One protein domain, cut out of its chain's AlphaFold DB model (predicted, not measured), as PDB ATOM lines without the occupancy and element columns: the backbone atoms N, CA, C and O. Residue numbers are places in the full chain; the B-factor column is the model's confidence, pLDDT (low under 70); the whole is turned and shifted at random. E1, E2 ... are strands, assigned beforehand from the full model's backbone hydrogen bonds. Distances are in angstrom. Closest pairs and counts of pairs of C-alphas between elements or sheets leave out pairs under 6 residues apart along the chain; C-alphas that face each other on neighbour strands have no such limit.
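This is residues 3 to 77 of the 199 residues of an uncharacterized protein of Winogradskyella arenosi (UniProt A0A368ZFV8). One strongly twisted sheet of six strands curls like part of a barrel, from E1 at one edge to short E6 at the other. Residues 15 to 20 stick out. The printed part has 75 residues with no named helix; its all-strand meander, each strand the antiparallel neighbour of the one before, runs E1 E2 E3 E4 E5 E6. It is compact, with a radius of gyration of the C-alphas of 12.9 A and spans of 38 by 30 by 22 A.

Find C-alpha 21 at (164.563, 250.191, 367.189); from there E2, residues 21 to 31, runs 28.5 A. E1 is residues 8 to 14, 20.1 A; E3 36 to 44, 20.7 A; E4 54 to 61, 20.6 A; E5 65 to 68; E6 73 to 76, ending at (178.720, 264.437, 363.556).

Look across the hairpins for N 11 and O 25 of E1 and E2, 2.9 A, and N 40 and O 28 of E3 and E2, 2.8 A, within hydrogen-bond range. E4 bends by 52 degrees at residue 58, pairing with E3 over 54 to 58 and with E5 over 59 to 61. Edge strands E1 and E6 are apart.

The farthest C-alphas, Ser 18 and Ala 33, are 39.9 A apart. The printed part has no cut and no long link; residue 34 is under pLDDT 70.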
ATOM      1  N   ILE A   3     178.824 254.746 368.412       98.25
ATOM      2  CA  ILE A   3     179.755 254.873 369.541       98.25
ATOM      3  C   ILE A   3     181.034 254.146 369.148       98.25
ATOM      4  O   ILE A   3     180.984 252.970 368.791       98.25
ATOM      5  N   VAL A   4     182.162 254.850 369.214       96.12
ATOM      6  CA  VAL A   4     183.494 254.309 368.932       96.12
ATOM      7  C   VAL A   4     184.338 254.468 370.188       96.12
ATOM      8  O   VAL A   4     184.476 255.565 370.720       96.12
ATOM      9  N   THR A   5     184.880 253.356 370.663       95.75
ATOM     10  CA  THR A   5     185.872 253.280 371.743       95.75
ATOM     11  C   THR A   5     187.196 252.806 371.157       95.75
ATOM     12  O   THR A   5     187.247 252.478 369.975       95.75
ATOM     13  N   GLU A   6     188.255 252.722 371.960       92.56
ATOM     14  CA  GLU A   6     189.607 252.389 371.483       92.56
ATOM     15  C   GLU A   6     189.679 251.124 370.606       92.56
ATOM     16  O   GLU A   6     190.404 251.101 369.615       92.56
ATOM     17  N   HIS A   7     188.901 250.084 370.928       95.44
ATOM     18  CA  HIS A   7     188.953 248.796 370.217       95.44
ATOM     19  C   HIS A   7     187.598 248.279 369.735       95.44
ATOM     20  O   HIS A   7     187.542 247.277 369.025       95.44
ATOM     21  N   TYR A   8     186.498 248.919 370.132       97.62
ATOM     22  CA  TYR A   8     185.147 248.451 369.834       97.62
ATOM     23  C   TYR A   8     184.271 249.588 369.339       97.62
ATOM     24  O   TYR A   8     184.374 250.716 369.826       97.62
ATOM     25  N   LEU A   9     183.382 249.276 368.402       97.25
ATOM     26  CA  LEU A   9     182.362 250.204 367.938       97.25
ATOM     27  C   LEU A   9     180.991 249.541 367.872       97.25
ATOM     28  O   LEU A   9     180.868 248.318 367.756       97.25
ATOM     29  N   VAL A  10     179.953 250.372 367.921       98.31
ATOM     30  CA  VAL A  10     178.578 249.970 367.636       98.31
ATOM     31  C   VAL A  10     177.879 251.027 366.796       98.31
ATOM     32  O   VAL A  10     177.956 252.219 367.095       98.31
ATOM     33  N   SER A  11     177.171 250.579 365.762       97.50
ATOM     34  CA  SER A  11     176.277 251.400 364.951       97.50
ATOM     35  C   SER A  11     174.843 250.933 365.160       97.50
ATOM     36  O   SER A  11     174.536 249.753 364.997       97.50
ATOM     37  N   THR A  12     173.966 251.860 365.533       98.44
ATOM     38  CA  THR A  12     172.557 251.587 365.831       98.44
ATOM     39  C   THR A  12     171.656 252.601 365.151       98.44
ATOM     40  O   THR A  12     171.843 253.811 365.301       98.44
ATOM     41  N   THR A  13     170.636 252.111 364.457       98.19
ATOM     42  CA  THR A  13     169.596 252.921 363.822       98.19
ATOM     43  C   THR A  13     168.278 252.705 364.556       98.19
ATOM     44  O   THR A  13     167.884 251.572 364.836       98.19
ATOM     45  N   TYR A  14     167.606 253.803 364.875       98.19
ATOM     46  CA  TYR A  14     166.294 253.838 365.509       98.19
ATOM     47  C   TYR A  14     165.572 255.107 365.059       98.19
ATOM     48  O   TYR A  14     166.212 256.081 364.653       98.19
ATOM     49  N   ASP A  15     164.246 255.090 365.114       97.81
ATOM     50  CA  ASP A  15     163.444 256.280 364.877       97.81
ATOM     51  C   ASP A  15     163.615 257.263 366.042       97.81
ATOM     52  O   ASP A  15     163.379 256.923 367.199       97.81
ATOM     53  N   LYS A  16     164.031 258.495 365.741       93.81
ATOM     54  CA  LYS A  16     164.375 259.494 366.764       93.81
ATOM     55  C   LYS A  16     163.168 259.946 367.594       93.81
ATOM     56  O   LYS A  16     163.349 260.342 368.740       93.81
ATOM     57  N   ASN A  17     161.965 259.930 367.020       94.56
ATOM     58  CA  ASN A  17     160.775 260.484 367.667       94.56
ATOM     59  C   ASN A  17     160.090 259.452 368.567       94.56
ATOM     60  O   ASN A  17     159.674 259.770 369.676       94.56
ATOM     61  N   SER A  18     159.968 258.220 368.082       96.81
ATOM     62  CA  SER A  18     159.307 257.114 368.780       96.81
ATOM     63  C   SER A  18     160.266 256.234 369.580       96.81
ATOM     64  O   SER A  18     159.820 255.454 370.417       96.81
ATOM     65  N   GLY A  19     161.571 256.303 369.305       97.38
ATOM     66  CA  GLY A  19     162.563 255.377 369.849       97.38
ATOM     67  C   GLY A  19     162.461 253.957 369.283       97.38
ATOM     68  O   GLY A  19     163.074 253.028 369.821       97.38
ATOM     69  N   ALA A  20     161.683 253.759 368.210       97.88
ATOM     70  CA  ALA A  20     161.514 252.458 367.579       97.88
ATOM     71  C   ALA A  20     162.859 251.951 367.046       97.88
ATOM     72  O   ALA A  20     163.466 252.544 366.152       97.88
ATOM     73  N   PHE A  21     163.332 250.843 367.612       98.56
ATOM     74  CA  PHE A  21     164.563 250.191 367.189       98.56
ATOM     75  C   PHE A  21     164.430 249.653 365.759       98.56
ATOM     76  O   PHE A  21     163.446 248.984 365.446       98.56
ATOM     77  N   ILE A  22     165.439 249.903 364.920       98.38
ATOM     78  CA  ILE A  22     165.497 249.394 363.543       98.38
ATOM     79  C   ILE A  22     166.579 248.321 363.447       98.38
ATOM     80  O   ILE A  22     166.279 247.175 363.124       98.38
ATOM     81  N   LYS A  23     167.834 248.669 363.763       98.38
ATOM     82  CA  LYS A  23     168.962 247.736 363.658       98.38
ATOM     83  C   LYS A  23     170.171 248.129 364.487       98.38
ATOM     84  O   LYS A  23     170.361 249.302 364.797       98.38
ATOM     85  N   THR A  24     171.019 247.152 364.795       98.62
ATOM     86  CA  THR A  24     172.341 247.367 365.378       98.62
ATOM     87  C   THR A  24     173.350 246.359 364.846       98.62
ATOM     88  O   THR A  24     173.032 245.182 364.672       98.62
ATOM     89  N   ARG A  25     174.576 246.823 364.624       98.00
ATOM     90  CA  ARG A  25     175.734 245.978 364.335       98.00
ATOM     91  C   ARG A  25     176.983 246.551 364.985       98.00
ATOM     92  O   ARG A  25     177.072 247.762 365.210       98.00
ATOM     93  N   GLY A  26     177.948 245.700 365.292       97.94
ATOM     94  CA  GLY A  26     179.177 246.145 365.929       97.94
ATOM     95  C   GLY A  26     180.109 245.012 366.309       97.94
ATOM     96  O   GLY A  26     179.822 243.828 366.119       97.94
ATOM     97  N   GLY A  27     181.257 245.400 366.847       97.75
ATOM     98  CA  GLY A  27     182.330 244.473 367.152       97.75
ATOM     99  C   GLY A  27     183.668 245.172 367.327       97.75
ATOM    100  O   GLY A  27     183.722 246.366 367.640       97.75
ATOM    101  N   ALA A  28     184.733 244.390 367.185       97.31
ATOM    102  CA  ALA A  28     186.099 244.869 367.317       97.31
ATOM    103  C   ALA A  28     186.518 245.603 366.045       97.31
ATOM    104  O   ALA A  28     186.255 245.119 364.947       97.31
ATOM    105  N   TRP A  29     187.201 246.734 366.180       95.62
ATOM    106  CA  TRP A  29     187.720 247.465 365.029       95.62
ATOM    107  C   TRP A  29     189.200 247.791 365.194       95.62
ATOM    108  O   TRP A  29     189.719 247.872 366.309       95.62
ATOM    109  N   LYS A  30     189.876 247.965 364.060       94.06
ATOM    110  CA  LYS A  30     191.259 248.438 363.978       94.06
ATOM    111  C   LYS A  30     191.382 249.414 362.818       94.06
ATOM    112  O   LYS A  30     190.747 249.227 361.782       94.06
ATOM    113  N   GLN A  31     192.202 250.443 362.987       89.19
ATOM    114  CA  GLN A  31     192.585 251.305 361.876       89.19
ATOM    115  C   GLN A  31     193.751 250.664 361.122       89.19
ATOM    116  O   GLN A  31     194.768 250.325 361.727       89.19
ATOM    117  N   ASN A  32     193.600 250.509 359.811       83.69
ATOM    118  CA  ASN A  32     194.677 250.120 358.910       83.69
ATOM    119  C   ASN A  32     195.403 251.375 358.388       83.69
ATOM    120  O   ASN A  32     194.994 252.511 358.639       83.69
ATOM    121  N   ALA A  33     196.497 251.185 357.645       72.81
ATOM    122  CA  ALA A  33     197.102 252.278 356.883       72.81
ATOM    123  C   ALA A  33     196.075 252.895 355.905       72.81
ATOM    124  O   ALA A  33     195.166 252.203 355.455       72.81
ATOM    125  N   ASN A  34     196.253 254.171 355.548       69.44
ATOM    126  CA  ASN A  34     195.469 254.879 354.520       69.44
ATOM    127  C   ASN A  34     193.974 255.081 354.826       69.44
ATOM    128  O   ASN A  34     193.138 254.900 353.951       69.44
ATOM    129  N   GLU A  35     193.638 255.500 356.050       84.75
ATOM    130  CA  GLU A  35     192.267 255.930 356.394       84.75
ATOM    131  C   GLU A  35     191.189 254.844 356.197       84.75
ATOM    132  O   GLU A  35     190.006 255.140 356.068       84.75
ATOM    133  N   THR A  36     191.578 253.570 356.229       90.94
ATOM    134  CA  THR A  36     190.649 252.434 356.239       90.94
ATOM    135  C   THR A  36     190.486 251.909 357.665       90.94
ATOM    136  O   THR A  36     191.464 251.787 358.409       90.94
ATOM    137  N   ILE A  37     189.262 251.555 358.056       93.06
ATOM    138  CA  ILE A  37     188.999 250.782 359.275       93.06
ATOM    139  C   ILE A  37     188.536 249.375 358.917       93.06
ATOM    140  O   ILE A  37     187.712 249.198 358.026       93.06
ATOM    141  N   ASN A  38     189.045 248.386 359.645       94.88
ATOM    142  CA  ASN A  38     188.590 247.004 359.582       94.88
ATOM    143  C   ASN A  38     187.694 246.727 360.790       94.88
ATOM    144  O   ASN A  38     188.122 246.925 361.929       94.88
ATOM    145  N   LEU A  39     186.465 246.278 360.552       95.75
ATOM    146  CA  LEU A  39     185.484 245.909 361.569       95.75
ATOM    147  C   LEU A  39     185.270 244.399 361.540       95.75
ATOM    148  O   LEU A  39     184.689 243.866 360.603       95.75
ATOM    149  N   THR A  40     185.673 243.716 362.605       97.50
ATOM    150  CA  THR A  40     185.298 242.321 362.843       97.50
ATOM    151  C   THR A  40     183.946 242.288 363.553       97.50
ATOM    152  O   THR A  40     183.835 242.715 364.708       97.50
ATOM    153  N   LEU A  41     182.912 241.789 362.875       98.12
ATOM    154  CA  LEU A  41     181.542 241.781 363.386       98.12
ATOM    155  C   LEU A  41     181.353 240.714 364.466       98.12
ATOM    156  O   LEU A  41     181.577 239.524 364.253       98.12
ATOM    157  N   GLU A  42     180.885 241.141 365.637       97.94
ATOM    158  CA  GLU A  42     180.553 240.246 366.752       97.94
ATOM    159  C   GLU A  42     179.048 240.045 366.923       97.94
ATOM    160  O   GLU A  42     178.607 239.076 367.547       97.94
ATOM    161  N   PHE A  43     178.263 240.977 366.396       98.56
ATOM    162  CA  PHE A  43     176.815 240.913 366.364       98.56
ATOM    163  C   PHE A  43     176.281 241.745 365.201       98.56
ATOM    164  O   PHE A  43     176.788 242.824 364.890       98.56
ATOM    165  N   ASP A  44     175.196 241.249 364.624       98.50
ATOM    166  CA  ASP A  44     174.396 241.914 363.609       98.50
ATOM    167  C   ASP A  44     172.938 241.508 363.861       98.50
ATOM    168  O   ASP A  44     172.623 240.321 363.986       98.50
ATOM    169  N   SER A  45     172.057 242.488 364.064       98.50
ATOM    170  CA  SER A  45     170.646 242.217 364.348       98.50
ATOM    171  C   SER A  45     169.822 241.879 363.106       98.50
ATOM    172  O   SER A  45     168.710 241.382 363.266       98.50
ATOM    173  N   GLU A  46     170.313 242.204 361.906       97.94
ATOM    174  CA  GLU A  46     169.618 241.954 360.637       97.94
ATOM    175  C   GLU A  46     170.113 240.672 359.970       97.94
ATOM    176  O   GLU A  46     169.298 239.880 359.499       97.94
ATOM    177  N   ASN A  47     171.431 240.454 359.947       97.50
ATOM    178  CA  ASN A  47     172.030 239.323 359.250       97.50
ATOM    179  C   ASN A  47     173.017 238.551 360.142       97.50
ATOM    180  O   ASN A  47     174.194 238.894 360.190       97.50
ATOM    181  N   PRO A  48     172.586 237.464 360.805       97.19
ATOM    182  CA  PRO A  48     173.470 236.633 361.619       97.19
ATOM    183  C   PRO A  48     174.698 236.105 360.869       97.19
ATOM    184  O   PRO A  48     175.740 235.912 361.491       97.19
ATOM    185  N   ASP A  49     174.621 235.877 359.555       97.94
ATOM    186  CA  ASP A  49     175.707 235.235 358.808       97.94
ATOM    187  C   ASP A  49     176.980 236.085 358.733       97.94
ATOM    188  O   ASP A  49     178.067 235.509 358.641       97.94
ATOM    189  N   THR A  50     176.862 237.410 358.881       97.62
ATOM    190  CA  THR A  50     177.992 238.354 358.939       97.62
ATOM    191  C   THR A  50     178.772 238.264 360.254       97.62
ATOM    192  O   THR A  50     179.903 238.730 360.349       97.62
ATOM    193  N   VAL A  51     178.230 237.628 361.298       98.38
ATOM    194  CA  VAL A  51     178.960 237.473 362.561       98.38
ATOM    195  C   VAL A  51     180.195 236.594 362.346       98.38
ATOM    196  O   VAL A  51     180.097 235.443 361.908       98.38
ATOM    197  N   GLY A  52     181.356 237.147 362.699       97.56
ATOM    198  CA  GLY A  52     182.678 236.564 362.484       97.56
ATOM    199  C   GLY A  52     183.366 237.005 361.189       97.56
ATOM    200  O   GLY A  52     184.528 236.652 360.998       97.56
ATOM    201  N   THR A  53     182.698 237.764 360.312       97.56
ATOM    202  CA  THR A  53     183.327 238.340 359.115       97.56
ATOM    203  C   THR A  53     184.005 239.672 359.425       97.56
ATOM    204  O   THR A  53     183.830 240.259 360.498       97.56
ATOM    205  N   GLN A  54     184.806 240.130 358.467       95.81
ATOM    206  CA  GLN A  54     185.456 241.430 358.484       95.81
ATOM    207  C   GLN A  54     184.900 242.302 357.365       95.81
ATOM    208  O   GLN A  54     184.850 241.856 356.220       95.81
ATOM    209  N   ASP A  55     184.533 243.530 357.714       92.81
ATOM    210  CA  ASP A  55     184.183 244.584 356.769       92.81
ATOM    211  C   ASP A  55     185.292 245.644 356.787       92.81
ATOM    212  O   ASP A  55     185.708 246.089 357.862       92.81
ATOM    213  N   ASP A  56     185.742 246.079 355.614       93.00
ATOM    214  CA  ASP A  56     186.642 247.222 355.473       93.00
ATOM    215  C   ASP A  56     185.847 248.454 355.037       93.00
ATOM    216  O   ASP A  56     185.035 248.379 354.115       93.00
ATOM    217  N   PHE A  57     186.098 249.590 355.687       92.50
ATOM    218  CA  PHE A  57     185.475 250.868 355.347       92.50
ATOM    219  C   PHE A  57     186.529 251.932 355.117       92.50
ATOM    220  O   PHE A  57     187.375 252.172 355.983       92.50
ATOM    221  N   ASN A  58     186.421 252.635 353.996       94.31
ATOM    222  CA  ASN A  58     187.188 253.850 353.778       94.31
ATOM    223  C   ASN A  58     186.530 254.997 354.544       94.31
ATOM    224  O   ASN A  58     185.327 255.245 354.403       94.31
ATOM    225  N   ILE A  59     187.312 255.699 355.362       93.88
ATOM    226  CA  ILE A  59     186.814 256.793 356.190       93.88
ATOM    227  C   ILE A  59     187.539 258.105 355.910       93.88
ATOM    228  O   ILE A  59     188.724 258.131 355.626       93.88
ATOM    229  N   MET A  60     186.832 259.219 356.078       93.38
ATOM    230  CA  MET A  60     187.451 260.526 356.311       93.38
ATOM    231  C   MET A  60     187.039 261.016 357.692       93.38
ATOM    232  O   MET A  60     185.848 261.050 358.013       93.38
ATOM    233  N   MET A  61     188.002 261.422 358.517       91.44
ATOM    234  CA  MET A  61     187.731 261.870 359.882       91.44
ATOM    235  C   MET A  61     188.478 263.156 360.224       91.44
ATOM    236  O   MET A  61     189.642 263.338 359.888       91.44
ATOM    237  N   ASN A  62     187.808 264.034 360.967       92.00
ATOM    238  CA  ASN A  62     188.426 265.166 361.648       92.00
ATOM    239  C   ASN A  62     187.870 265.284 363.083       92.00
ATOM    240  O   ASN A  62     187.238 264.363 363.615       92.00
ATOM    241  N   LYS A  63     188.118 266.421 363.742       91.94
ATOM    242  CA  LYS A  63     187.647 266.660 365.114       91.94
ATOM    243  C   LYS A  63     186.122 266.713 365.242       91.94
ATOM    244  O   LYS A  63     185.621 266.435 366.318       91.94
ATOM    245  N   GLU A  64     185.380 266.999 364.183       95.00
ATOM    246  CA  GLU A  64     183.928 267.210 364.232       95.00
ATOM    247  C   GLU A  64     183.129 266.129 363.509       95.00
ATOM    248  O   GLU A  64     181.958 265.920 363.815       95.00
ATOM    249  N   THR A  65     183.727 265.451 362.531       96.19
ATOM    250  CA  THR A  65     182.992 264.568 361.624       96.19
ATOM    251  C   THR A  65     183.753 263.295 361.309       96.19
ATOM    252  O   THR A  65     184.978 263.317 361.188       96.19
ATOM    253  N   LEU A  66     182.996 262.221 361.104       94.69
ATOM    254  CA  LEU A  66     183.441 260.951 360.538       94.69
ATOM    255  C   LEU A  66     182.546 260.634 359.338       94.69
ATOM    256  O   LEU A  66     181.323 260.691 359.453       94.69
ATOM    257  N   ILE A  67     183.141 260.315 358.197       95.00
ATOM    258  CA  ILE A  67     182.434 259.979 356.962       95.00
ATOM    259  C   ILE A  67     182.859 258.579 356.547       95.00
ATOM    260  O   ILE A  67     184.051 258.346 356.390       95.00
ATOM    261  N   PHE A  68     181.898 257.680 356.358       93.12
ATOM    262  CA  PHE A  68     182.090 256.398 355.686       93.12
ATOM    263  C   PHE A  68     181.881 256.631 354.191       93.12
ATOM    264  O   PHE A  68     180.770 256.966 353.772       93.12
ATOM    265  N   LEU A  69     182.956 256.532 353.410       92.50
ATOM    266  CA  LEU A  69     182.967 256.927 352.000       92.50
ATOM    267  C   LEU A  69     182.140 255.985 351.131       92.50
ATOM    268  O   LEU A  69     181.409 256.451 350.263       92.50
ATOM    269  N   ASP A  70     182.217 254.685 351.412       89.38
ATOM    270  CA  ASP A  70     181.585 253.646 350.595       89.38
ATOM    271  C   ASP A  70     180.046 253.718 350.673       89.38
ATOM    272  O   ASP A  70     179.355 253.551 349.669       89.38
ATOM    273  N   ASP A  71     179.513 254.080 351.846       85.69
ATOM    274  CA  ASP A  71     178.069 254.195 352.102       85.69
ATOM    275  C   ASP A  71     177.544 255.641 351.988       85.69
ATOM    276  O   ASP A  71     176.346 255.891 352.139       85.69
ATOM    277  N   ASN A  72     178.437 256.618 351.777       89.94
ATOM    278  CA  ASN A  72     178.153 258.055 351.844       89.94
ATOM    279  C   ASN A  72     177.421 258.474 353.144       89.94
ATOM    280  O   ASN A  72     176.525 259.325 353.145       89.94
ATOM    281  N   VAL A  73     177.797 257.864 354.275       92.88
ATOM    282  CA  VAL A  73     177.208 258.146 355.594       92.88
ATOM    283  C   VAL A  73     178.115 259.086 356.374       92.88
ATOM    284  O   VAL A  73     179.282 258.787 356.624       92.88
ATOM    285  N   LYS A  74     177.558 260.211 356.828       95.81
ATOM    286  CA  LYS A  74     178.258 261.205 357.649       95.81
ATOM    287  C   LYS A  74     177.727 261.211 359.079       95.81
ATOM    288  O   LYS A  74     176.536 261.407 359.312       95.81
ATOM    289  N   PHE A  75     178.638 261.091 360.037       96.62
ATOM    290  CA  PHE A  75     178.391 261.276 361.461       96.62
ATOM    291  C   PHE A  75     178.986 262.600 361.938       96.62
ATOM    292  O   PHE A  75     180.107 262.963 361.578       96.62
ATOM    293  N   GLN A  76     178.231 263.303 362.781       97.25
ATOM    294  CA  GLN A  76     178.720 264.437 363.556       97.25
ATOM    295  C   GLN A  76     179.126 263.949 364.947       97.25
ATOM    296  O   GLN A  76     178.393 263.185 365.580       97.25
ATOM    297  N   ARG A  77     180.294 264.383 365.417       96.81
ATOM    298  CA  ARG A  77     180.781 264.091 366.762       96.81
ATOM    299  C   ARG A  77     179.878 264.772 367.787       96.81
ATOM    300  O   ARG A  77     179.576 265.956 367.662       96.81
TER     301      ARG A  77